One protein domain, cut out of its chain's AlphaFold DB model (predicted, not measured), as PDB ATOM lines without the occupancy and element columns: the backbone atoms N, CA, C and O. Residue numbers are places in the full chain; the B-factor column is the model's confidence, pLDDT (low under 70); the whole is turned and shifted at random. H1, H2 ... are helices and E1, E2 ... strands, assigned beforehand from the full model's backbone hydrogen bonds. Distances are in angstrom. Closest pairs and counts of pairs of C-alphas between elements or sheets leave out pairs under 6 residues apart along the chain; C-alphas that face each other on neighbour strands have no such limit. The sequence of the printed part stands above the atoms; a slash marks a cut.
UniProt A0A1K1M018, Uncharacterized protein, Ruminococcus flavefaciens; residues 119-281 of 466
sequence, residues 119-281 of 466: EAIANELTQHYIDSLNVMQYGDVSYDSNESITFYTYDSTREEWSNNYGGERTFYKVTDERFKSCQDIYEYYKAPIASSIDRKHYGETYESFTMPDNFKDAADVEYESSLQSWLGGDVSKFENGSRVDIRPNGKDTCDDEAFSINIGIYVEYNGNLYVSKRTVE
ATOM      1  N   GLU A 119       4.998  18.436 -16.539       94.25
ATOM      2  CA  GLU A 119       4.073  17.434 -17.075       94.25
ATOM      3  C   GLU A 119       4.722  16.659 -18.226       94.25
ATOM      4  O   GLU A 119       4.699  15.426 -18.235       94.25
ATOM      5  N   ALA A 120       5.373  17.360 -19.162       94.38
ATOM      6  CA  ALA A 120       6.099  16.714 -20.251       94.38
ATOM      7  C   ALA A 120       7.266  15.857 -19.737       94.38
ATOM      8  O   ALA A 120       7.435  14.725 -20.194       94.38
ATOM      9  N   ILE A 121       8.033  16.361 -18.760       96.31
ATOM     10  CA  ILE A 121       9.140  15.615 -18.140       96.31
ATOM     11  C   ILE A 121       8.612  14.363 -17.429       96.31
ATOM     12  O   ILE A 121       9.174  13.279 -17.601       96.31
ATOM     13  N   ALA A 122       7.530  14.490 -16.652       96.88
ATOM     14  CA  ALA A 122       6.906  13.368 -15.960       96.88
ATOM     15  C   ALA A 122       6.461  12.293 -16.951       96.88
ATOM     16  O   ALA A 122       6.746  11.115 -16.737       96.88
ATOM     17  N   ASN A 123       5.797  12.689 -18.038       95.06
ATOM     18  CA  ASN A 123       5.316  11.763 -19.056       95.06
ATOM     19  C   ASN A 123       6.472  11.043 -19.758       95.06
ATOM     20  O   ASN A 123       6.501   9.817 -19.797       95.06
ATOM     21  N   GLU A 124       7.474  11.789 -20.233       95.50
ATOM     22  CA  GLU A 124       8.632  11.218 -20.924       95.50
ATOM     23  C   GLU A 124       9.378  10.200 -20.053       95.50
ATOM     24  O   GLU A 124       9.608   9.066 -20.476       95.50
ATOM     25  N   LEU A 125       9.743  10.584 -18.827       97.38
ATOM     26  CA  LEU A 125      10.542   9.731 -17.951       97.38
ATOM     27  C   LEU A 125       9.742   8.542 -17.415       97.38
ATOM     28  O   LEU A 125      10.282   7.438 -17.338       97.38
ATOM     29  N   THR A 126       8.462   8.734 -17.085       95.50
ATOM     30  CA  THR A 126       7.601   7.639 -16.615       95.50
ATOM     31  C   THR A 126       7.337   6.635 -17.729       95.50
ATOM     32  O   THR A 126       7.454   5.431 -17.502       95.50
ATOM     33  N   GLN A 127       7.040   7.104 -18.944       94.56
ATOM     34  CA  GLN A 127       6.844   6.217 -20.086       94.56
ATOM     35  C   GLN A 127       8.131   5.456 -20.414       94.56
ATOM     36  O   GLN A 127       8.082   4.246 -20.606       94.56
ATOM     37  N   HIS A 128       9.290   6.124 -20.400       95.69
ATOM     38  CA  HIS A 128      10.575   5.456 -20.604       95.69
ATOM     39  C   HIS A 128      10.836   4.387 -19.533       95.69
ATOM     40  O   HIS A 128      11.263   3.284 -19.861       95.69
ATOM     41  N   TYR A 129      10.541   4.676 -18.265       93.81
ATOM     42  CA  TYR A 129      10.665   3.698 -17.186       93.81
ATOM     43  C   TYR A 129       9.742   2.483 -17.386       93.81
ATOM     44  O   TYR A 129      10.174   1.344 -17.236       93.81
ATOM     45  N   ILE A 130       8.484   2.699 -17.777       90.81
ATOM     46  CA  ILE A 130       7.536   1.608 -18.049       90.81
ATOM     47  C   ILE A 130       7.968   0.784 -19.268       90.81
ATOM     48  O   ILE A 130       7.963  -0.446 -19.212       90.81
ATOM     49  N   ASP A 131       8.384   1.437 -20.351       91.44
ATOM     50  CA  ASP A 131       8.871   0.770 -21.560       91.44
ATOM     51  C   ASP A 131      10.115  -0.072 -21.262       91.44
ATOM     52  O   ASP A 131      10.242  -1.200 -21.740       91.44
ATOM     53  N   SER A 132      11.032   0.443 -20.443       92.06
ATOM     54  CA  SER A 132      12.248  -0.280 -20.085       92.06
ATOM     55  C   SER A 132      11.976  -1.456 -19.144       92.06
ATOM     56  O   SER A 132      12.554  -2.526 -19.348       92.06
ATOM     57  N   LEU A 133      11.031  -1.328 -18.201       87.25
ATOM     58  CA  LEU A 133      10.509  -2.460 -17.429       87.25
ATOM     59  C   LEU A 133       9.899  -3.523 -18.344       87.25
ATOM     60  O   LEU A 133      10.158  -4.709 -18.154       87.25
ATOM     61  N   ASN A 134       9.132  -3.122 -19.359       87.12
ATOM     62  CA  ASN A 134       8.506  -4.053 -20.294       87.12
ATOM     63  C   ASN A 134       9.522  -4.817 -21.147       87.12
ATOM     64  O   ASN A 134       9.428  -6.041 -21.289       87.12
ATOM     65  N   VAL A 135      10.537  -4.118 -21.656       90.81
ATOM     66  CA  VAL A 135      11.678  -4.744 -22.330       90.81
ATOM     67  C   VAL A 135      12.350  -5.739 -21.386       90.81
ATOM     68  O   VAL A 135      12.550  -6.896 -21.748       90.81
ATOM     69  N   MET A 136      12.672  -5.313 -20.168       88.00
ATOM     70  CA  MET A 136      13.475  -6.087 -19.228       88.00
ATOM     71  C   MET A 136      12.742  -7.307 -18.649       88.00
ATOM     72  O   MET A 136      13.331  -8.383 -18.607       88.00
ATOM     73  N   GLN A 137      11.480  -7.157 -18.230       82.12
ATOM     74  CA  GLN A 137      10.691  -8.171 -17.508       82.12
ATOM     75  C   GLN A 137       9.786  -9.021 -18.405       82.12
ATOM     76  O   GLN A 137       9.454 -10.152 -18.044       82.12
ATOM     77  N   TYR A 138       9.378  -8.504 -19.565       80.75
ATOM     78  CA  TYR A 138       8.408  -9.186 -20.431       80.75
ATOM     79  C   TYR A 138       8.951  -9.496 -21.823       80.75
ATOM     80  O   TYR A 138       8.270 -10.144 -22.615       80.75
ATOM     81  N   GLY A 139      10.197  -9.121 -22.121       86.69
ATOM     82  CA  GLY A 139      10.793  -9.445 -23.410       86.69
ATOM     83  C   GLY A 139      10.224  -8.608 -24.557       86.69
ATOM     84  O   GLY A 139      10.156  -9.117 -25.675       86.69
ATOM     85  N   ASP A 140       9.764  -7.375 -24.292       88.88
ATOM     86  CA  ASP A 140       9.097  -6.513 -25.283       88.88
ATOM     87  C   ASP A 140      10.080  -5.929 -26.317       88.88
ATOM     88  O   ASP A 140      10.399  -4.742 -26.349       88.88
ATOM     89  N   VAL A 141      10.615  -6.813 -27.158       90.75
ATOM     90  CA  VAL A 141      11.596  -6.515 -28.203       90.75
ATOM     91  C   VAL A 141      11.174  -7.116 -29.536       90.75
ATOM     92  O   VAL A 141      10.394  -8.064 -29.612       90.75
ATOM     93  N   SER A 142      11.737  -6.590 -30.622       93.25
ATOM     94  CA  SER A 142      11.642  -7.252 -31.928       93.25
ATOM     95  C   SER A 142      12.585  -8.459 -31.991       93.25
ATOM     96  O   SER A 142      13.742  -8.355 -31.581       93.25
ATOM     97  N   TYR A 143      12.115  -9.582 -32.536       93.75
ATOM     98  CA  TYR A 143      12.886 -10.822 -32.676       93.75
ATOM     99  C   TYR A 143      12.558 -11.573 -33.978       93.75
ATOM    100  O   TYR A 143      11.500 -11.369 -34.576       93.75
ATOM    101  N   ASP A 144      13.455 -12.468 -34.400       94.88
ATOM    102  CA  ASP A 144      13.240 -13.416 -35.502       94.88
ATOM    103  C   ASP A 144      13.070 -14.835 -34.953       94.88
ATOM    104  O   ASP A 144      14.018 -15.449 -34.463       94.88
ATOM    105  N   SER A 145      11.857 -15.381 -35.053       92.38
ATOM    106  CA  SER A 145      11.552 -16.738 -34.586       92.38
ATOM    107  C   SER A 145      12.147 -17.848 -35.463       92.38
ATOM    108  O   SER A 145      12.173 -19.004 -35.038       92.38
ATOM    109  N   ASN A 146      12.656 -17.527 -36.661       95.12
ATOM    110  CA  ASN A 146      13.363 -18.487 -37.516       95.12
ATOM    111  C   ASN A 146      14.841 -18.648 -37.128       95.12
ATOM    112  O   ASN A 146      15.457 -19.652 -37.489       95.12
ATOM    113  N   GLU A 147      15.410 -17.683 -36.402       96.88
ATOM    114  CA  GLU A 147      16.766 -17.748 -35.862       96.88
ATOM    115  C   GLU A 147      16.698 -18.034 -34.360       96.88
ATOM    116  O   GLU A 147      16.524 -17.133 -33.539       96.88
ATOM    117  N   SER A 148      16.826 -19.311 -33.991       97.12
ATOM    118  CA  SER A 148      16.659 -19.761 -32.610       97.12
ATOM    119  C   SER A 148      17.796 -20.642 -32.102       97.12
ATOM    120  O   SER A 148      18.530 -21.285 -32.860       97.12
ATOM    121  N   ILE A 149      17.919 -20.670 -30.779       98.25
ATOM    122  CA  ILE A 149      18.769 -21.597 -30.034       98.25
ATOM    123  C   ILE A 149      17.926 -22.332 -29.002       98.25
ATOM    124  O   ILE A 149      16.973 -21.773 -28.455       98.25
ATOM    125  N   THR A 150      18.286 -23.579 -28.726       97.75
ATOM    126  CA  THR A 150      17.543 -24.449 -27.820       97.75
ATOM    127  C   THR A 150      18.493 -25.194 -26.896       97.75
ATOM    128  O   THR A 150      19.532 -25.687 -27.320       97.75
ATOM    129  N   PHE A 151      18.117 -25.327 -25.632       97.38
ATOM    130  CA  PHE A 151      18.837 -26.103 -24.627       97.38
ATOM    131  C   PHE A 151      17.861 -26.989 -23.854       97.38
ATOM    132  O   PHE A 151      16.662 -26.718 -23.812       97.38
ATOM    133  N   TYR A 152      18.372 -28.034 -23.206       96.56
ATOM    134  CA  TYR A 152      17.572 -28.932 -22.370       96.56
ATOM    135  C   TYR A 152      18.084 -28.910 -20.929       96.56
ATOM    136  O   TYR A 152      19.089 -29.554 -20.623       96.56
ATOM    137  N   THR A 153      17.408 -28.181 -20.042       94.94
ATOM    138  CA  THR A 153      17.844 -27.995 -18.651       94.94
ATOM    139  C   THR A 153      17.398 -29.144 -17.748       94.94
ATOM    140  O   THR A 153      16.320 -29.718 -17.919       94.94
ATOM    141  N   TYR A 154      18.231 -29.502 -16.771       94.88
ATOM    142  CA  TYR A 154      17.897 -30.447 -15.704       94.88
ATOM    143  C   TYR A 154      18.767 -30.190 -14.463       94.88
ATOM    144  O   TYR A 154      19.786 -29.516 -14.556       94.88
ATOM    145  N   ASP A 155      18.371 -30.731 -13.313       93.88
ATOM    146  CA  ASP A 155      19.150 -30.731 -12.068       93.88
ATOM    147  C   ASP A 155      19.557 -32.174 -11.743       93.88
ATOM    148  O   ASP A 155      18.725 -32.988 -11.326       93.88
ATOM    149  N   SER A 156      20.839 -32.511 -11.923       91.94
ATOM    150  CA  SER A 156      21.353 -33.863 -11.636       91.94
ATOM    151  C   SER A 156      21.239 -34.269 -10.165       91.94
ATOM    152  O   SER A 156      21.328 -35.455  -9.839       91.94
ATOM    153  N   THR A 157      21.023 -33.307  -9.268       92.12
ATOM    154  CA  THR A 157      20.930 -33.522  -7.824       92.12
ATOM    155  C   THR A 157      19.488 -33.695  -7.350       92.12
ATOM    156  O   THR A 157      19.267 -34.127  -6.215       92.12
ATOM    157  N   ARG A 158      18.501 -33.364  -8.199       90.19
ATOM    158  CA  ARG A 158      17.067 -33.370  -7.874       90.19
ATOM    159  C   ARG A 158      16.227 -33.831  -9.069       90.19
ATOM    160  O   ARG A 158      15.800 -33.038  -9.908       90.19
ATOM    161  N   GLU A 159      15.916 -35.124  -9.100       90.56
ATOM    162  CA  GLU A 159      15.070 -35.720 -10.145       90.56
ATOM    163  C   GLU A 159      13.654 -35.120 -10.163       90.56
ATOM    164  O   GLU A 159      13.149 -34.759 -11.223       90.56
ATOM    165  N   GLU A 160      13.035 -34.927  -8.994       89.56
ATOM    166  CA  GLU A 160      11.713 -34.295  -8.883       89.56
ATOM    167  C   GLU A 160      11.706 -32.874  -9.461       89.56
ATOM    168  O   GLU A 160      10.771 -32.495 -10.166       89.56
ATOM    169  N   TRP A 161      12.765 -32.096  -9.215       89.50
ATOM    170  CA  TRP A 161      12.883 -30.766  -9.803       89.50
ATOM    171  C   TRP A 161      12.995 -30.857 -11.324       89.50
ATOM    172  O   TRP A 161      12.278 -30.158 -12.026       89.50
ATOM    173  N   SER A 162      13.830 -31.761 -11.840       88.44
ATOM    174  CA  SER A 162      14.001 -31.954 -13.285       88.44
ATOM    175  C   SER A 162      12.691 -32.324 -13.982       88.44
ATOM    176  O   SER A 162      12.411 -31.815 -15.064       88.44
ATOM    177  N   ASN A 163      11.872 -33.163 -13.346       87.31
ATOM    178  CA  ASN A 163      10.586 -33.600 -13.889       87.31
ATOM    179  C   ASN A 163       9.529 -32.484 -13.906       87.31
ATOM    180  O   ASN A 163       8.670 -32.486 -14.782       87.31
ATOM    181  N   ASN A 164       9.589 -31.545 -12.956       83.25
ATOM    182  CA  ASN A 164       8.601 -30.470 -12.819       83.25
ATOM    183  C   ASN A 164       9.033 -29.147 -13.475       83.25
ATOM    184  O   ASN A 164       8.189 -28.386 -13.937       83.25
ATOM    185  N   TYR A 165      10.338 -28.865 -13.504       84.06
ATOM    186  CA  TYR A 165      10.899 -27.558 -13.855       84.06
ATOM    187  C   TYR A 165      12.044 -27.620 -14.867       84.06
ATOM    188  O   TYR A 165      12.507 -26.565 -15.287       84.06
ATOM    189  N   GLY A 166      12.526 -28.800 -15.263       87.06
ATOM    190  CA  GLY A 166      13.513 -28.941 -16.337       87.06
ATOM    191  C   GLY A 166      12.885 -28.839 -17.734       87.06
ATOM    192  O   GLY A 166      11.755 -28.375 -17.909       87.06
ATOM    193  N   GLY A 167      13.620 -29.288 -18.746       91.62
ATOM    194  CA  GLY A 167      13.112 -29.480 -20.105       91.62
ATOM    195  C   GLY A 167      13.645 -28.487 -21.133       91.62
ATOM    196  O   GLY A 167      14.689 -27.866 -20.950       91.62
ATOM    197  N   GLU A 168      12.943 -28.396 -22.260       94.25
ATOM    198  CA  GLU A 168      13.359 -27.580 -23.400       94.25
ATOM    199  C   GLU A 168      13.246 -26.081 -23.096       94.25
ATOM    200  O   GLU A 168      12.239 -25.612 -22.557       94.25
ATOM    201  N   ARG A 169      14.280 -25.323 -23.454       93.31
ATOM    202  CA  ARG A 169      14.349 -23.866 -23.364       93.31
ATOM    203  C   ARG A 169      14.793 -23.329 -24.709       93.31
ATOM    204  O   ARG A 169      15.916 -23.587 -25.125       93.31
ATOM    205  N   THR A 170      13.899 -22.614 -25.380       95.31
ATOM    206  CA  THR A 170      14.142 -22.049 -26.710       95.31
ATOM    207  C   THR A 170      14.187 -20.534 -26.614       95.31
ATOM    208  O   THR A 170      13.371 -19.938 -25.912       95.31
ATOM    209  N   PHE A 171      15.126 -19.925 -27.328       96.12
ATOM    210  CA  PHE A 171      15.294 -18.482 -27.407       96.12
ATOM    211  C   PHE A 171      15.352 -18.041 -28.871       96.12
ATOM    212  O   PHE A 171      15.933 -18.734 -29.707       96.12
ATOM    213  N   TYR A 172      14.761 -16.887 -29.171       96.75
ATOM    214  CA  TYR A 172      14.727 -16.266 -30.493       96.75
ATOM    215  C   TYR A 172      15.698 -15.108 -30.568       96.75
ATOM    216  O   TYR A 172      15.844 -14.354 -29.609       96.75
ATOM    217  N   LYS A 173      16.370 -14.954 -31.704       97.94
ATOM    218  CA  LYS A 173      17.347 -13.890 -31.880       97.94
ATOM    219  C   LYS A 173      16.660 -12.532 -31.859       97.94
ATOM    220  O   LYS A 173      15.713 -12.298 -32.608       97.94
ATOM    221  N   VAL A 174      17.168 -11.629 -31.031       97.12
ATOM    222  CA  VAL A 174      16.699 -10.245 -30.968       97.12
ATOM    223  C   VAL A 174      17.154  -9.503 -32.225       97.12
ATOM    224  O   VAL A 174      18.319  -9.565 -32.619       97.12
ATOM    225  N   THR A 175      16.220  -8.804 -32.865       96.69
ATOM    226  CA  THR A 175      16.454  -7.958 -34.048       96.69
ATOM    227  C   THR A 175      16.251  -6.475 -33.749       96.69
ATOM    228  O   THR A 175      16.330  -5.649 -34.655       96.69
ATOM    229  N   ASP A 176      15.925  -6.131 -32.505       95.12
ATOM    230  CA  ASP A 176      15.822  -4.752 -32.048       95.12
ATOM    231  C   ASP A 176      17.203  -4.086 -32.046       95.12
ATOM    232  O   ASP A 176      18.100  -4.483 -31.306       95.12
ATOM    233  N   GLU A 177      17.386  -3.062 -32.882       95.81
ATOM    234  CA  GLU A 177      18.688  -2.410 -33.072       95.81
ATOM    235  C   GLU A 177      19.201  -1.690 -31.819       95.81
ATOM    236  O   GLU A 177      20.401  -1.404 -31.730       95.81
ATOM    237  N   ARG A 178      18.314  -1.414 -30.851       95.69
ATOM    238  CA  ARG A 178      18.677  -0.819 -29.560       95.69
ATOM    239  C   ARG A 178      19.548  -1.755 -28.725       95.69
ATOM    240  O   ARG A 178      20.348  -1.266 -27.935       95.69
ATOM    241  N   PHE A 179      19.410  -3.072 -28.900       97.25
ATOM    242  CA  PHE A 179      19.960  -4.057 -27.972       97.25
ATOM    243  C   PHE A 179      20.846  -5.073 -28.686       97.25
ATOM    244  O   PHE A 179      20.395  -5.844 -29.532       97.25
ATOM    245  N   LYS A 180      22.128  -5.101 -28.319       95.88
ATOM    246  CA  LYS A 180      23.110  -6.075 -28.820       95.88
ATOM    247  C   LYS A 180      23.588  -7.022 -27.722       95.88
ATOM    248  O   LYS A 180      24.158  -8.063 -28.035       95.88
ATOM    249  N   SER A 181      23.351  -6.667 -26.464       96.81
ATOM    250  CA  SER A 181      23.775  -7.392 -25.269       96.81
ATOM    251  C   SER A 181      22.748  -7.259 -24.139       96.81
ATOM    252  O   SER A 181      21.900  -6.366 -24.152       96.81
ATOM    253  N   CYS A 182      22.853  -8.123 -23.129       95.38
ATOM    254  CA  CYS A 182      22.102  -7.993 -21.879       95.38
ATOM    255  C   CYS A 182      22.440  -6.678 -21.158       95.38
ATOM    256  O   CYS A 182      21.575  -6.080 -20.521       95.38
ATOM    257  N   GLN A 183      23.682  -6.200 -21.295       95.56
ATOM    258  CA  GLN A 183      24.099  -4.916 -20.739       95.56
ATOM    259  C   GLN A 183      23.342  -3.747 -21.387       95.56
ATOM    260  O   GLN A 183      22.933  -2.845 -20.669       95.56
ATOM    261  N   ASP A 184      23.093  -3.772 -22.702       97.19
ATOM    262  CA  ASP A 184      22.339  -2.697 -23.369       97.19
ATOM    263  C   ASP A 184      20.899  -2.589 -22.838       97.19
ATOM    264  O   ASP A 184      20.379  -1.485 -22.687       97.19
ATOM    265  N   ILE A 185      20.261  -3.723 -22.518       95.75
ATOM    266  CA  ILE A 185      18.929  -3.741 -21.890       95.75
ATOM    267  C   ILE A 185      18.983  -3.087 -20.508       95.75
ATOM    268  O   ILE A 185      18.134  -2.259 -20.181       95.75
ATOM    269  N   TYR A 186      19.990  -3.432 -19.706       94.38
ATOM    270  CA  TYR A 186      20.164  -2.852 -18.377       94.38
ATOM    271  C   TYR A 186      20.458  -1.345 -18.429       94.38
ATOM    272  O   TYR A 186      19.863  -0.586 -17.668       94.38
ATOM    273  N   GLU A 187      21.304  -0.884 -19.353       95.75
ATOM    274  CA  GLU A 187      21.565   0.551 -19.537       95.75
ATOM    275  C   GLU A 187      20.313   1.311 -19.990       95.75
ATOM    276  O   GLU A 187      20.070   2.430 -19.538       95.75
ATOM    277  N   TYR A 188      19.478   0.697 -20.831       96.19
ATOM    278  CA  TYR A 188      18.189   1.269 -21.218       96.19
ATOM    279  C   TYR A 188      17.228   1.389 -20.028       96.19
ATOM    280  O   TYR A 188      16.569   2.414 -19.871       96.19
ATOM    281  N   TYR A 189      17.204   0.392 -19.141       93.19
ATOM    282  CA  TYR A 189      16.463   0.455 -17.879       93.19
ATOM    283  C   TYR A 189      16.989   1.525 -16.916       93.19
ATOM    284  O   TYR A 189      16.207   2.272 -16.332       93.19
ATOM    285  N   LYS A 190      18.312   1.652 -16.792       93.19
ATOM    286  CA  LYS A 190      18.980   2.619 -15.912       93.19
ATOM    287  C   LYS A 190      18.849   4.066 -16.400       93.19
ATOM    288  O   LYS A 190      18.877   4.979 -15.584       93.19
ATOM    289  N   ALA A 191      18.693   4.297 -17.706       95.31
ATOM    290  CA  ALA A 191      18.753   5.624 -18.325       95.31
ATOM    291  C   ALA A 191      17.852   6.716 -17.693       95.31
ATOM    292  O   ALA A 191      18.363   7.826 -17.469       95.31
ATOM    293  N   PRO A 192      16.557   6.473 -17.393       95.25
ATOM    294  CA  PRO A 192      15.700   7.464 -16.740       95.25
ATOM    295  C   PRO A 192      15.900   7.542 -15.217       95.25
ATOM    296  O   PRO A 192      15.348   8.439 -14.580       95.25
ATOM    297  N   ILE A 193      16.674   6.633 -14.620       94.75
ATOM    298  CA  ILE A 193      16.792   6.462 -13.172       94.75
ATOM    299  C   ILE A 193      18.060   7.153 -12.656       94.75
ATOM    300  O   ILE A 193      19.102   7.201 -13.314       94.75
ATOM    301  N   ALA A 194      17.977   7.727 -11.461       94.56
ATOM    302  CA  ALA A 194      19.131   8.256 -10.757       94.56
ATOM    303  C   ALA A 194      20.099   7.121 -10.376       94.56
ATOM    304  O   ALA A 194      19.726   5.954 -10.275       94.56
ATOM    305  N   SER A 195      21.363   7.449 -10.103       91.19
ATOM    306  CA  SER A 195      22.341   6.442  -9.662       91.19
ATOM    307  C   SER A 195      21.947   5.756  -8.351       91.19
ATOM    308  O   SER A 195      22.434   4.663  -8.078       91.19
ATOM    309  N   SER A 196      21.071   6.383  -7.563       89.88
ATOM    310  CA  SER A 196      20.406   5.784  -6.415       89.88
ATOM    311  C   SER A 196      18.899   6.007  -6.506       89.88
ATOM    312  O   SER A 196      18.474   7.123  -6.803       89.88
ATOM    313  N   ILE A 197      18.108   4.974  -6.213       91.06
ATOM    314  CA  ILE A 197      16.643   5.034  -6.199       91.06
ATOM    315  C   ILE A 197      16.082   4.504  -4.877       91.06
ATOM    316  O   ILE A 197      16.518   3.462  -4.385       91.06
ATOM    317  N   ASP A 198      15.094   5.212  -4.331       91.62
ATOM    318  CA  ASP A 198      14.340   4.792  -3.149       91.62
ATOM    319  C   ASP A 198      13.008   4.151  -3.543       91.62
ATOM    320  O   ASP A 198      12.187   4.771  -4.233       91.62
ATOM    321  N   ARG A 199      12.740   2.954  -3.020       87.19
ATOM    322  CA  ARG A 199      11.408   2.353  -3.047       87.19
ATOM    323  C   ARG A 199      10.670   2.683  -1.771       87.19
ATOM    324  O   ARG A 199      11.162   2.457  -0.661       87.19
ATOM    325  N   LYS A 200       9.462   3.200  -1.948       88.25
ATOM    326  CA  LYS A 200       8.620   3.618  -0.839       88.25
ATOM    327  C   LYS A 200       7.305   2.873  -0.829       88.25
ATOM    328  O   LYS A 200       6.729   2.546  -1.870       88.25
ATOM    329  N   HIS A 201       6.836   2.616   0.376       82.06
ATOM    330  CA  HIS A 201       5.503   2.118   0.622       82.06
ATOM    331  C   HIS A 201       4.861   3.048   1.640       82.06
ATOM    332  O   HIS A 201       5.327   3.128   2.774       82.06
ATOM    333  N   TYR A 202       3.846   3.794   1.202       77.62
ATOM    334  CA  TYR A 202       3.117   4.755   2.035       77.62
ATOM    335  C   TYR A 202       4.036   5.783   2.717       77.62
ATOM    336  O   TYR A 202       4.058   5.933   3.936       77.62
ATOM    337  N   GLY A 203       4.850   6.467   1.912       80.81
ATOM    338  CA  GLY A 203       5.808   7.483   2.349       80.81
ATOM    339  C   GLY A 203       7.066   6.958   3.050       80.81
ATOM    340  O   GLY A 203       8.039   7.708   3.175       80.81
ATOM    341  N   GLU A 204       7.100   5.691   3.466       84.56
ATOM    342  CA  GLU A 204       8.253   5.092   4.136       84.56
ATOM    343  C   GLU A 204       9.176   4.394   3.137       84.56
ATOM    344  O   GLU A 204       8.757   3.522   2.373       84.56
ATOM    345  N   THR A 205      10.459   4.765   3.152       88.00
ATOM    346  CA  THR A 205      11.492   4.047   2.401       88.00
ATOM    347  C   THR A 205      11.717   2.689   3.051       88.00
ATOM    348  O   THR A 205      12.240   2.611   4.162       88.00
ATOM    349  N   TYR A 206      11.342   1.622   2.350       85.56
ATOM    350  CA  TYR A 206      11.649   0.256   2.773       85.56
ATOM    351  C   TYR A 206      12.916  -0.274   2.099       85.56
ATOM    352  O   TYR A 206      13.512  -1.232   2.587       85.56
ATOM    353  N   GLU A 207      13.346   0.362   1.005       85.12
ATOM    354  CA  GLU A 207      14.501  -0.074   0.235       85.12
ATOM    355  C   GLU A 207      15.157   1.084  -0.516       85.12
ATOM    356  O   GLU A 207      14.474   1.951  -1.061       85.12
ATOM    357  N   SER A 208      16.485   1.068  -0.578       88.25
ATOM    358  CA  SER A 208      17.279   2.011  -1.363       88.25
ATOM    359  C   SER A 208      18.354   1.240  -2.109       88.25
ATOM    360  O   SER A 208      19.065   0.429  -1.513       88.25
ATOM    361  N   PHE A 209      18.518   1.537  -3.393       84.88
ATOM    362  CA  PHE A 209      19.482   0.850  -4.245       84.88
ATOM    363  C   PHE A 209      20.381   1.824  -4.955       84.88
ATOM    364  O   PHE A 209      19.914   2.838  -5.460       84.88
ATOM    365  N   THR A 210      21.656   1.468  -5.069       89.88
ATOM    366  CA  THR A 210      22.573   2.104  -6.011       89.88
ATOM    367  C   THR A 210      22.643   1.253  -7.266       89.88
ATOM    368  O   THR A 210      22.921   0.061  -7.175       89.88
ATOM    369  N   MET A 211      22.414   1.863  -8.425       89.50
ATOM    370  CA  MET A 211      22.493   1.195  -9.719       89.50
ATOM    371  C   MET A 211      23.959   0.897 -10.053       89.50
ATOM    372  O   MET A 211      24.706   1.841 -10.339       89.50
ATOM    373  N   PRO A 212      24.408  -0.373 -10.049       91.00
ATOM    374  CA  PRO A 212      25.766  -0.694 -10.464       91.00
ATOM    375  C   PRO A 212      25.975  -0.400 -11.953       91.00
ATOM    376  O   PRO A 212      25.035  -0.159 -12.719       91.00
ATOM    377  N   ASP A 213      27.231  -0.429 -12.381       91.69
ATOM    378  CA  ASP A 213      27.584  -0.282 -13.794       91.69
ATOM    379  C   ASP A 213      27.354  -1.571 -14.583       91.69
ATOM    380  O   ASP A 213      27.127  -1.516 -15.783       91.69
ATOM    381  N   ASN A 214      27.384  -2.735 -13.934       91.44
ATOM    382  CA  ASN A 214      27.148  -4.016 -14.587       91.44
ATOM    383  C   ASN A 214      25.871  -4.674 -14.066       91.44
ATOM    384  O   ASN A 214      25.657  -4.740 -12.855       91.44
ATOM    385  N   PHE A 215      25.061  -5.232 -14.968       89.69
ATOM    386  CA  PHE A 215      23.818  -5.909 -14.585       89.69
ATOM    387  C   PHE A 215      24.048  -7.124 -13.667       89.69
ATOM    388  O   PHE A 215      23.168  -7.482 -12.887       89.69
ATOM    389  N   LYS A 216      25.227  -7.762 -13.730       87.31
ATOM    390  CA  LYS A 216      25.578  -8.911 -12.877       87.31
ATOM    391  C   LYS A 216      25.703  -8.538 -11.402       87.31
ATOM    392  O   LYS A 216      25.494  -9.390 -10.549       87.31
ATOM    393  N   ASP A 217      25.997  -7.274 -11.114       87.31
ATOM    394  CA  ASP A 217      26.104  -6.762  -9.748       87.31
ATOM    395  C   ASP A 217      24.751  -6.236  -9.229       87.31
ATOM    396  O   ASP A 217      24.653  -5.760  -8.101       87.31
ATOM    397  N   ALA A 218      23.694  -6.305 -10.046       81.81
ATOM    398  CA  ALA A 218      22.399  -5.677  -9.797       81.81
ATOM    399  C   ALA A 218      21.366  -6.662  -9.211       81.81
ATOM    400  O   ALA A 218      20.177  -6.615  -9.532       81.81
ATOM    401  N   ALA A 219      21.828  -7.589  -8.365       68.50
ATOM    402  CA  ALA A 219      21.047  -8.727  -7.875       68.50
ATOM    403  C   ALA A 219      19.817  -8.356  -7.027       68.50
ATOM    404  O   ALA A 219      18.945  -9.199  -6.868       68.50
ATOM    405  N   ASP A 220      19.710  -7.107  -6.567       68.44
ATOM    406  CA  ASP A 220      18.598  -6.661  -5.724       68.44
ATOM    407  C   ASP A 220      17.786  -5.506  -6.340       68.44
ATOM    408  O   ASP A 220      16.815  -5.055  -5.757       68.44
ATOM    409  N   VAL A 221      18.125  -5.026  -7.540       70.69
ATOM    410  CA  VAL A 221      17.580  -3.761  -8.083       70.69
ATOM    411  C   VAL A 221      16.078  -3.812  -8.461       70.69
ATOM    412  O   VAL A 221      15.483  -2.762  -8.700       70.69
ATOM    413  N   GLU A 222      15.422  -4.980  -8.428       66.25
ATOM    414  CA  GLU A 222      13.975  -5.176  -8.643       66.25
ATOM    415  C   GLU A 222      13.433  -6.413  -7.879       66.25
ATOM    416  O   GLU A 222      13.405  -7.498  -8.443       66.25
ATOM    417  N   TYR A 223      13.012  -6.252  -6.611       56.03
ATOM    418  CA  TYR A 223      12.261  -7.201  -5.745       56.03
ATOM    419  C   TYR A 223      12.490  -8.719  -5.945       56.03
ATOM    420  O   TYR A 223      11.994  -9.294  -6.908       56.03
ATOM    421  N   GLU A 224      13.096  -9.400  -4.960       43.00
ATOM    422  CA  GLU A 224      13.211 -10.876  -4.776       43.00
ATOM    423  C   GLU A 224      13.733 -11.732  -5.959       43.00
ATOM    424  O   GLU A 224      14.093 -12.897  -5.767       43.00
ATOM    425  N   SER A 225      13.830 -11.182  -7.168       51.72
ATOM    426  CA  SER A 225      14.346 -11.795  -8.386       51.72
ATOM    427  C   SER A 225      15.548 -10.984  -8.833       51.72
ATOM    428  O   SER A 225      15.432  -9.799  -9.128       51.72
ATOM    429  N   SER A 226      16.723 -11.604  -8.895       57.00
ATOM    430  CA  SER A 226      17.904 -10.875  -9.348       57.00
ATOM    431  C   SER A 226      17.725 -10.403 -10.788       57.00
ATOM    432  O   SER A 226      17.206 -11.148 -11.613       57.00
ATOM    433  N   LEU A 227      18.206  -9.207 -11.145       70.75
ATOM    434  CA  LEU A 227      18.277  -8.808 -12.560       70.75
ATOM    435  C   LEU A 227      19.037  -9.846 -13.398       70.75
ATOM    436  O   LEU A 227      18.706 -10.066 -14.557       70.75
ATOM    437  N   GLN A 228      19.984 -10.559 -12.784       61.94
ATOM    438  CA  GLN A 228      20.658 -11.734 -13.344       61.94
ATOM    439  C   GLN A 228      19.698 -12.896 -13.683       61.94
ATOM    440  O   GLN A 228      19.935 -13.648 -14.626       61.94
ATOM    441  N   SER A 229      18.597 -13.051 -12.947       67.69
ATOM    442  CA  SER A 229      17.535 -14.020 -13.246       67.69
ATOM    443  C   SER A 229      16.779 -13.683 -14.531       67.69
ATOM    444  O   SER A 229      16.192 -14.579 -15.134       67.69
ATOM    445  N   TRP A 230      16.797 -12.421 -14.972       80.06
ATOM    446  CA  TRP A 230      16.203 -11.981 -16.238       80.06
ATOM    447  C   TRP A 230      17.243 -11.866 -17.353       80.06
ATOM    448  O   TRP A 230      16.999 -12.311 -18.475       80.06
ATOM    449  N   LEU A 231      18.410 -11.314 -17.031       89.25
ATOM    450  CA  LEU A 231      19.536 -11.069 -17.921       89.25
ATOM    451  C   LEU A 231      20.600 -12.146 -17.698       89.25
ATOM    452  O   LEU A 231      21.425 -12.060 -16.794       89.25
ATOM    453  N   GLY A 232      20.572 -13.186 -18.525       87.50
ATOM    454  CA  GLY A 232      21.340 -14.403 -18.293       87.50
ATOM    455  C   GLY A 232      22.819 -14.362 -18.659       87.50
ATOM    456  O   GLY A 232      23.551 -15.282 -18.293       87.50
ATOM    457  N   GLY A 233      23.263 -13.320 -19.365       89.50
ATOM    458  CA  GLY A 233      24.634 -13.191 -19.854       89.50
ATOM    459  C   GLY A 233      24.998 -14.204 -20.945       89.50
ATOM    460  O   GLY A 233      24.127 -14.748 -21.621       89.50
ATOM    461  N   ASP A 234      26.302 -14.418 -21.140       95.00
ATOM    462  CA  ASP A 234      26.845 -15.250 -22.218       95.00
ATOM    463  C   ASP A 234      26.807 -16.748 -21.887       95.00
ATOM    464  O   ASP A 234      27.557 -17.239 -21.044       95.00
ATOM    465  N   VAL A 235      25.970 -17.487 -22.614       95.88
ATOM    466  CA  VAL A 235      25.784 -18.935 -22.461       95.88
ATOM    467  C   VAL A 235      26.531 -19.747 -23.528       95.88
ATOM    468  O   VAL A 235      26.336 -20.956 -23.648       95.88
ATOM    469  N   SER A 236      27.437 -19.121 -24.289       97.19
ATOM    470  CA  SER A 236      28.171 -19.745 -25.407       97.19
ATOM    471  C   SER A 236      29.077 -20.910 -25.006       97.19
ATOM    472  O   SER A 236      29.554 -21.646 -25.870       97.19
ATOM    473  N   LYS A 237      29.314 -21.115 -23.703       96.00
ATOM    474  CA  LYS A 237      30.017 -22.306 -23.201       96.00
ATOM    475  C   LYS A 237      29.230 -23.605 -23.431       96.00
ATOM    476  O   LYS A 237      29.827 -24.679 -23.391       96.00
ATOM    477  N   PHE A 238      27.919 -23.517 -23.669       96.94
ATOM    478  CA  PHE A 238      27.056 -24.654 -23.980       96.94
ATOM    479  C   PHE A 238      26.786 -24.751 -25.483       96.94
ATOM    480  O   PHE A 238      26.588 -23.753 -26.171       96.94
ATOM    481  N   GLU A 239      26.733 -25.967 -26.016       97.44
ATOM    482  CA  GLU A 239      26.387 -26.182 -27.424       97.44
ATOM    483  C   GLU A 239      24.869 -26.062 -27.638       97.44
ATOM    484  O   GLU A 239      24.078 -26.507 -26.803       97.44
ATOM    485  N   ASN A 240      24.442 -25.496 -28.772       97.62
ATOM    486  CA  ASN A 240      23.027 -25.478 -29.150       97.62
ATOM    487  C   ASN A 240      22.495 -26.920 -29.289       97.62
ATOM    488  O   ASN A 240      23.112 -27.758 -29.944       97.62
ATOM    489  N   GLY A 241      21.356 -27.204 -28.664       97.06
ATOM    490  CA  GLY A 241      20.733 -28.525 -28.566       97.06
ATOM    491  C   GLY A 241      21.281 -29.403 -27.436       97.06
ATOM    492  O   GLY A 241      20.857 -30.553 -27.300       97.06
ATOM    493  N   SER A 242      22.219 -28.904 -26.625       97.25
ATOM    494  CA  SER A 242      22.821 -29.686 -25.542       97.25
ATOM    495  C   SER A 242      21.910 -29.829 -24.320       97.25
ATOM    496  O   SER A 242      20.986 -29.046 -24.078       97.25
ATOM    497  N   ARG A 243      22.194 -30.866 -23.524       96.69
ATOM    498  CA  ARG A 243      21.638 -31.018 -22.180       96.69
ATOM    499  C   ARG A 243      22.518 -30.262 -21.197       96.69
ATOM    500  O   ARG A 243      23.715 -30.528 -21.127       96.69
ATOM    501  N   VAL A 244      21.906 -29.377 -20.426       96.31
ATOM    502  CA  VAL A 244      22.587 -28.477 -19.501       96.31
ATOM    503  C   VAL A 244      22.158 -28.816 -18.078       96.31
ATOM    504  O   VAL A 244      20.982 -28.712 -17.730       96.31
ATOM    505  N   ASP A 245      23.115 -29.258 -17.268       94.94
ATOM    506  CA  ASP A 245      22.911 -29.449 -15.833       94.94
ATOM    507  C   ASP A 245      23.045 -28.101 -15.125       94.94
ATOM    508  O   ASP A 245      24.076 -27.445 -15.258       94.94
ATOM    509  N   ILE A 246      22.030 -27.694 -14.367       92.06
ATOM    510  CA  ILE A 246      22.067 -26.435 -13.610       92.06
ATOM    511  C   ILE A 246      22.933 -26.526 -12.348       92.06
ATOM    512  O   ILE A 246      23.298 -25.501 -11.772       92.06
ATOM    513  N   ARG A 247      23.270 -27.743 -11.894       91.88
ATOM    514  CA  ARG A 247      24.065 -27.988 -10.679       91.88
ATOM    515  C   ARG A 247      25.144 -29.053 -10.906       91.88
ATOM    516  O   ARG A 247      25.215 -30.034 -10.160       91.88
ATOM    517  N   PRO A 248      26.050 -28.849 -11.881       89.38
ATOM    518  CA  PRO A 248      27.023 -29.866 -12.289       89.38
ATOM    519  C   PRO A 248      28.030 -30.219 -11.184       89.38
ATOM    520  O   PRO A 248      28.613 -31.301 -11.193       89.38
ATOM    521  N   ASN A 249      28.223 -29.321 -10.211       88.44
ATOM    522  CA  ASN A 249      29.169 -29.485  -9.105       88.44
ATOM    523  C   ASN A 249      28.497 -29.910  -7.783       88.44
ATOM    524  O   ASN A 249      29.148 -29.942  -6.737       88.44
ATOM    525  N   GLY A 250      27.214 -30.284  -7.821       86.06
ATOM    526  CA  GLY A 250      26.460 -30.750  -6.662       86.06
ATOM    527  C   GLY A 250      25.432 -29.743  -6.142       86.06
ATOM    528  O   GLY A 250      25.311 -28.616  -6.614       86.06
ATOM    529  N   LYS A 251      24.650 -30.177  -5.146       81.50
ATOM    530  CA  LYS A 251      23.390 -29.525  -4.739       81.50
ATOM    531  C   LYS A 251      23.540 -28.088  -4.210       81.50
ATOM    532  O   LYS A 251      22.541 -27.374  -4.145       81.50
ATOM    533  N   ASP A 252      24.740 -27.714  -3.773       82.62
ATOM    534  CA  ASP A 252      25.024 -26.452  -3.080       82.62
ATOM    535  C   ASP A 252      25.631 -25.396  -4.023       82.62
ATOM    536  O   ASP A 252      25.873 -24.266  -3.612       82.62
ATOM    537  N   THR A 253      25.862 -25.748  -5.291       84.44
ATOM    538  CA  THR A 253      26.484 -24.878  -6.296       84.44
ATOM    539  C   THR A 253      25.627 -24.843  -7.551       84.44
ATOM    540  O   THR A 253      25.484 -25.864  -8.227       84.44
ATOM    541  N   CYS A 254      25.069 -23.676  -7.856       84.19
ATOM    542  CA  CYS A 254      24.403 -23.420  -9.125       84.19
ATOM    543  C   CYS A 254      25.437 -22.934 -10.143       84.19
ATOM    544  O   CYS A 254      26.324 -22.162  -9.791       84.19
ATOM    545  N   ASP A 255      25.351 -23.412 -11.380       88.75
ATOM    546  CA  ASP A 255      26.039 -22.772 -12.497       88.75
ATOM    547  C   ASP A 255      25.126 -21.645 -13.001       88.75
ATOM    548  O   ASP A 255      24.012 -21.912 -13.453       88.75
ATOM    549  N   ASP A 256      25.557 -20.395 -12.842       85.50
ATOM    550  CA  ASP A 256      24.718 -19.220 -13.095       85.50
ATOM    551  C   ASP A 256      24.278 -19.125 -14.559       85.50
ATOM    552  O   ASP A 256      23.112 -18.840 -14.830       85.50
ATOM    553  N   GLU A 257      25.169 -19.422 -15.512       90.06
ATOM    554  CA  GLU A 257      24.815 -19.426 -16.935       90.06
ATOM    555  C   GLU A 257      23.904 -20.611 -17.300       90.06
ATOM    556  O   GLU A 257      23.027 -20.493 -18.152       90.06
ATOM    557  N   ALA A 258      24.063 -21.769 -16.654       90.88
ATOM    558  CA  ALA A 258      23.129 -22.883 -16.822       90.88
ATOM    559  C   ALA A 258      21.743 -22.553 -16.251       90.88
ATOM    560  O   ALA A 258      20.710 -22.895 -16.833       90.88
ATOM    561  N   PHE A 259      21.715 -21.897 -15.092       88.06
ATOM    562  CA  PHE A 259      20.485 -21.487 -14.434       88.06
ATOM    563  C   PHE A 259      19.770 -20.397 -15.226       88.06
ATOM    564  O   PHE A 259      18.546 -20.446 -15.361       88.06
ATOM    565  N   SER A 260      20.516 -19.473 -15.831       88.38
ATOM    566  CA  SER A 260      19.943 -18.429 -16.670       88.38
ATOM    567  C   SER A 260      19.317 -18.969 -17.956       88.38
ATOM    568  O   SER A 260      18.267 -18.479 -18.354       88.38
ATOM    569  N   ILE A 261      19.822 -20.063 -18.539       91.69
ATOM    570  CA  ILE A 261      19.097 -20.783 -19.606       91.69
ATOM    571  C   ILE A 261      17.707 -21.238 -19.123       91.69
ATOM    572  O   ILE A 261      16.749 -21.266 -19.896       91.69
ATOM    573  N   ASN A 262      17.576 -21.624 -17.851       88.38
ATOM    574  CA  ASN A 262      16.320 -22.146 -17.322       88.38
ATOM    575  C   ASN A 262      15.266 -21.062 -17.065       88.38
ATOM    576  O   ASN A 262      14.079 -21.309 -17.305       88.38
ATOM    577  N   ILE A 263      15.677 -19.909 -16.530       83.88
ATOM    578  CA  ILE A 263      14.750 -18.871 -16.050       83.88
ATOM    579  C   ILE A 263      14.860 -17.527 -16.768       83.88
ATOM    580  O   ILE A 263      13.897 -16.762 -16.700       83.88
ATOM    581  N   GLY A 264      15.969 -17.282 -17.462       87.88
ATOM    582  CA  GLY A 264      16.305 -16.028 -18.121       87.88
ATOM    583  C   GLY A 264      15.285 -15.608 -19.166       87.88
ATOM    584  O   GLY A 264      14.719 -16.427 -19.896       87.88
ATOM    585  N   ILE A 265      15.079 -14.298 -19.237       89.81
ATOM    586  CA  ILE A 265      14.336 -13.633 -20.306       89.81
ATOM    587  C   ILE A 265      15.265 -13.450 -21.498       89.81
ATOM    588  O   ILE A 265      14.853 -13.682 -22.628       89.81
ATOM    589  N   TYR A 266      16.528 -13.116 -21.239       94.12
ATOM    590  CA  TYR A 266      17.546 -12.918 -22.257       94.12
ATOM    591  C   TYR A 266      18.785 -13.756 -21.992       94.12
ATOM    592  O   TYR A 266      19.174 -13.966 -20.844       94.12
ATOM    593  N   VAL A 267      19.436 -14.179 -23.070       96.00
ATOM    594  CA  VAL A 267      20.778 -14.766 -23.050       96.00
ATOM    595  C   VAL A 267      21.583 -14.241 -24.232       96.00
ATOM    596  O   VAL A 267      21.035 -13.915 -25.286       96.00
ATOM    597  N   GLU A 268      22.896 -14.183 -24.074       97.38
ATOM    598  CA  GLU A 268      23.830 -13.943 -25.167       97.38
ATOM    599  C   GLU A 268      24.398 -15.275 -25.659       97.38
ATOM    600  O   GLU A 268      24.758 -16.148 -24.870       97.38
ATOM    601  N   TYR A 269      24.479 -15.443 -26.976       97.75
ATOM    602  CA  TYR A 269      25.031 -16.640 -27.596       97.75
ATOM    603  C   TYR A 269      25.803 -16.290 -28.867       97.75
ATOM    604  O   TYR A 269      25.265 -15.716 -29.820       97.75
ATOM    605  N   ASN A 270      27.090 -16.636 -28.882       96.56
ATOM    606  CA  ASN A 270      28.051 -16.340 -29.940       96.56
ATOM    607  C   ASN A 270      27.996 -14.870 -30.396       96.56
ATOM    608  O   ASN A 270      27.958 -14.579 -31.593       96.56
ATOM    609  N   GLY A 271      27.949 -13.943 -29.431       95.75
ATOM    610  CA  GLY A 271      27.937 -12.496 -29.670       95.75
ATOM    611  C   GLY A 271      26.614 -11.922 -30.189       95.75
ATOM    612  O   GLY A 271      26.607 -10.799 -30.683       95.75
ATOM    613  N   ASN A 272      25.515 -12.676 -30.120       97.94
ATOM    614  CA  ASN A 272      24.172 -12.186 -30.433       97.94
ATOM    615  C   ASN A 272      23.275 -12.297 -29.198       97.94
ATOM    616  O   ASN A 272      23.447 -13.208 -28.389       97.94
ATOM    617  N   LEU A 273      22.291 -11.408 -29.098       98.19
ATOM    618  CA  LEU A 273      21.282 -11.416 -28.045       98.19
ATOM    619  C   LEU A 273      20.069 -12.254 -28.463       98.19
ATOM    620  O   LEU A 273      19.606 -12.164 -29.603       98.19
ATOM    621  N   TYR A 274      19.538 -13.043 -27.534       97.75
ATOM    622  CA  TYR A 274      18.341 -13.853 -27.729       97.75
ATOM    623  C   TYR A 274      17.347 -13.631 -26.589       97.75
ATOM    624  O   TYR A 274      17.751 -13.492 -25.437       97.75
ATOM    625  N   VAL A 275      16.053 -13.633 -26.911       94.56
ATOM    626  CA  VAL A 275      14.929 -13.514 -25.975       94.56
ATOM    627  C   VAL A 275      14.207 -14.852 -25.834       94.56
ATOM    628  O   VAL A 275      14.074 -15.612 -26.792       94.56
ATOM    629  N   SER A 276      13.752 -15.172 -24.632       92.06
ATOM    630  CA  SER A 276      13.115 -16.439 -24.296       92.06
ATOM    631  C   SER A 276      11.784 -16.600 -25.016       92.06
ATOM    632  O   SER A 276      10.890 -15.764 -24.903       92.06
ATOM    633  N   LYS A 277      11.591 -17.743 -25.680       89.56
ATOM    634  CA  LYS A 277      10.295 -18.134 -26.251       89.56
ATOM    635  C   LYS A 277       9.182 -18.077 -25.200       89.56
ATOM    636  O   LYS A 277       8.066 -17.679 -25.511       89.56
ATOM    637  N   ARG A 278       9.499 -18.437 -23.948       80.81
ATOM    638  CA  ARG A 278       8.546 -18.473 -22.827       80.81
ATOM    639  C   ARG A 278       7.911 -17.110 -22.547       80.81
ATOM    640  O   ARG A 278       6.785 -17.069 -22.070       80.81
ATOM    641  N   THR A 279       8.635 -16.017 -22.778       77.62
ATOM    642  CA  THR A 279       8.149 -14.665 -22.468       77.62
ATOM    643  C   THR A 279       7.403 -14.047 -23.642       77.62
ATOM    644  O   THR A 279       6.456 -13.299 -23.430       77.62
ATOM    645  N   VAL A 280       7.773 -14.408 -24.874       78.06
ATOM    646  CA  VAL A 280       7.212 -13.795 -26.088       78.06
ATOM    647  C   VAL A 280       6.111 -14.620 -26.769       78.06
ATOM    648  O   VAL A 280       5.377 -14.072 -27.592       78.06
ATOM    649  N   GLU A 281       5.943 -15.908 -26.435       76.06
ATOM    650  CA  GLU A 281       4.893 -16.767 -27.004       76.06
ATOM    651  C   GLU A 281       3.835 -17.243 -26.000       76.06
ATOM    652  O   GLU A 281       4.123 -17.742 -24.912       76.06
TER     653      GLU A 281
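This is residues 119 to 281 of the 466 residues of an uncharacterized protein of Ruminococcus flavefaciens (UniProt A0A1K1M018). A strongly twisted sheet of six strands, curled like part of a barrel, wraps round the short helix H5. From this body the long helix H1 runs out with H3 packed on part of its length, the hairpin of E3 and E4 follows H3 away from the large sheet, and H2 lies toward the other end of the longest axis. The printed part has 163 residues with six named helices and eight named strands, in the order H1 E1 H2 E2 H3 E3 E4 H4 E5 E6 H5 E7 E8 H6. The large sheet runs E5 E7 E8 E2 E1 E6 and is mixed, E3 and E4 make an antiparallel sheet of two, and the class is mixed, helices and strands. The whole is compact, with a radius of gyration of the C-alphas of 17.0 A, and spans 52 by 36 by 25 A.

H1, residues 119 to 138, touches H3, residues 182 to 190, with its residues 129 to 136 alone; the closest C-alphas are those of Ser 132 and Tyr 189, 4.8 A apart. The two run opposite ways at a shallow tilt of 28 degrees. The large sheet holds E1, residues 143 to 154, E2, residues 167 to 174, E5, residues 231 to 234, E6, residues 243 to 245, E7, residues 266 to 269, and E8, residues 272 to 276; E5 and E6 are its edge strands. H1 only grazes this sheet, with residues 136 to 138. E1 bends by 86 degrees at residue 146 and is antiparallel to E2, with N 151 and O 169 2.9 A apart, and parallel to E6, with N 244 and O 152 2.8 A apart. H2, residues 159 to 165, only grazes the sheet with residues 160 to 165. E2 and E8 are antiparallel, with N 172 and O 275 2.8 A apart. H3 stands up from the sheet over E5 and E7, rising 49 degrees, at a height over the sheet of 11.4 A. E3, residues 193 to 201, bends by 98 degrees at residue 196 and forms a hairpin with E4, residues 204 to 210, with N 199 and O 207 2.8 A apart. H4, residues 227 to 230, touches H5, residues 256 to 263; their closest C-alphas are those of Ser 229 and Ser 260, 6.1 A apart. The sheet curls round H5, and the C-alphas of Gly 232 in E5 and Ser 260 are 4.6 A apart. E5 and E7 are parallel, with N 232 and O 266 2.8 A apart; E7 and E8 form a hairpin, with N 274 and O 267 2.8 A apart. H6, residues 277 to 280, is on the sheet at a height of 7.6 A, only just over none of its strands, with 2 of its C-alphas falling on E2. Every O i to N i+4 pair is within hydrogen-bond range in H1, H2 and H3, and 3 of 4 are in H5; H4 and H6 are too short for such a pair.

H1 begins at C-alpha 119, (4.073, 17.434, -17.075), and is 27.2 A long. E1 measures 26.4 A, H2 9.9 A, E2 22.4 A, H3 12.6 A, E3 18.3 A and E4 17.8 A. H4 measures 5.3 A, E5 9.5 A, E6 6.7 A, H5 10.4 A, E7 9.9 A and E8 13.3 A. H6, 5.3 A, ends at C-alpha 280, (7.212, -13.795, -26.088).

The C-alphas farthest apart are those of Glu 119 and Glu 159, 54.7 A. The printed part has no cut. The link from E4 to H4, residues 211 to 226, is long. The mean pLDDT of the printed part is 89.5; residues 219 to 220, 222 to 226 and 228 to 229 are under 70.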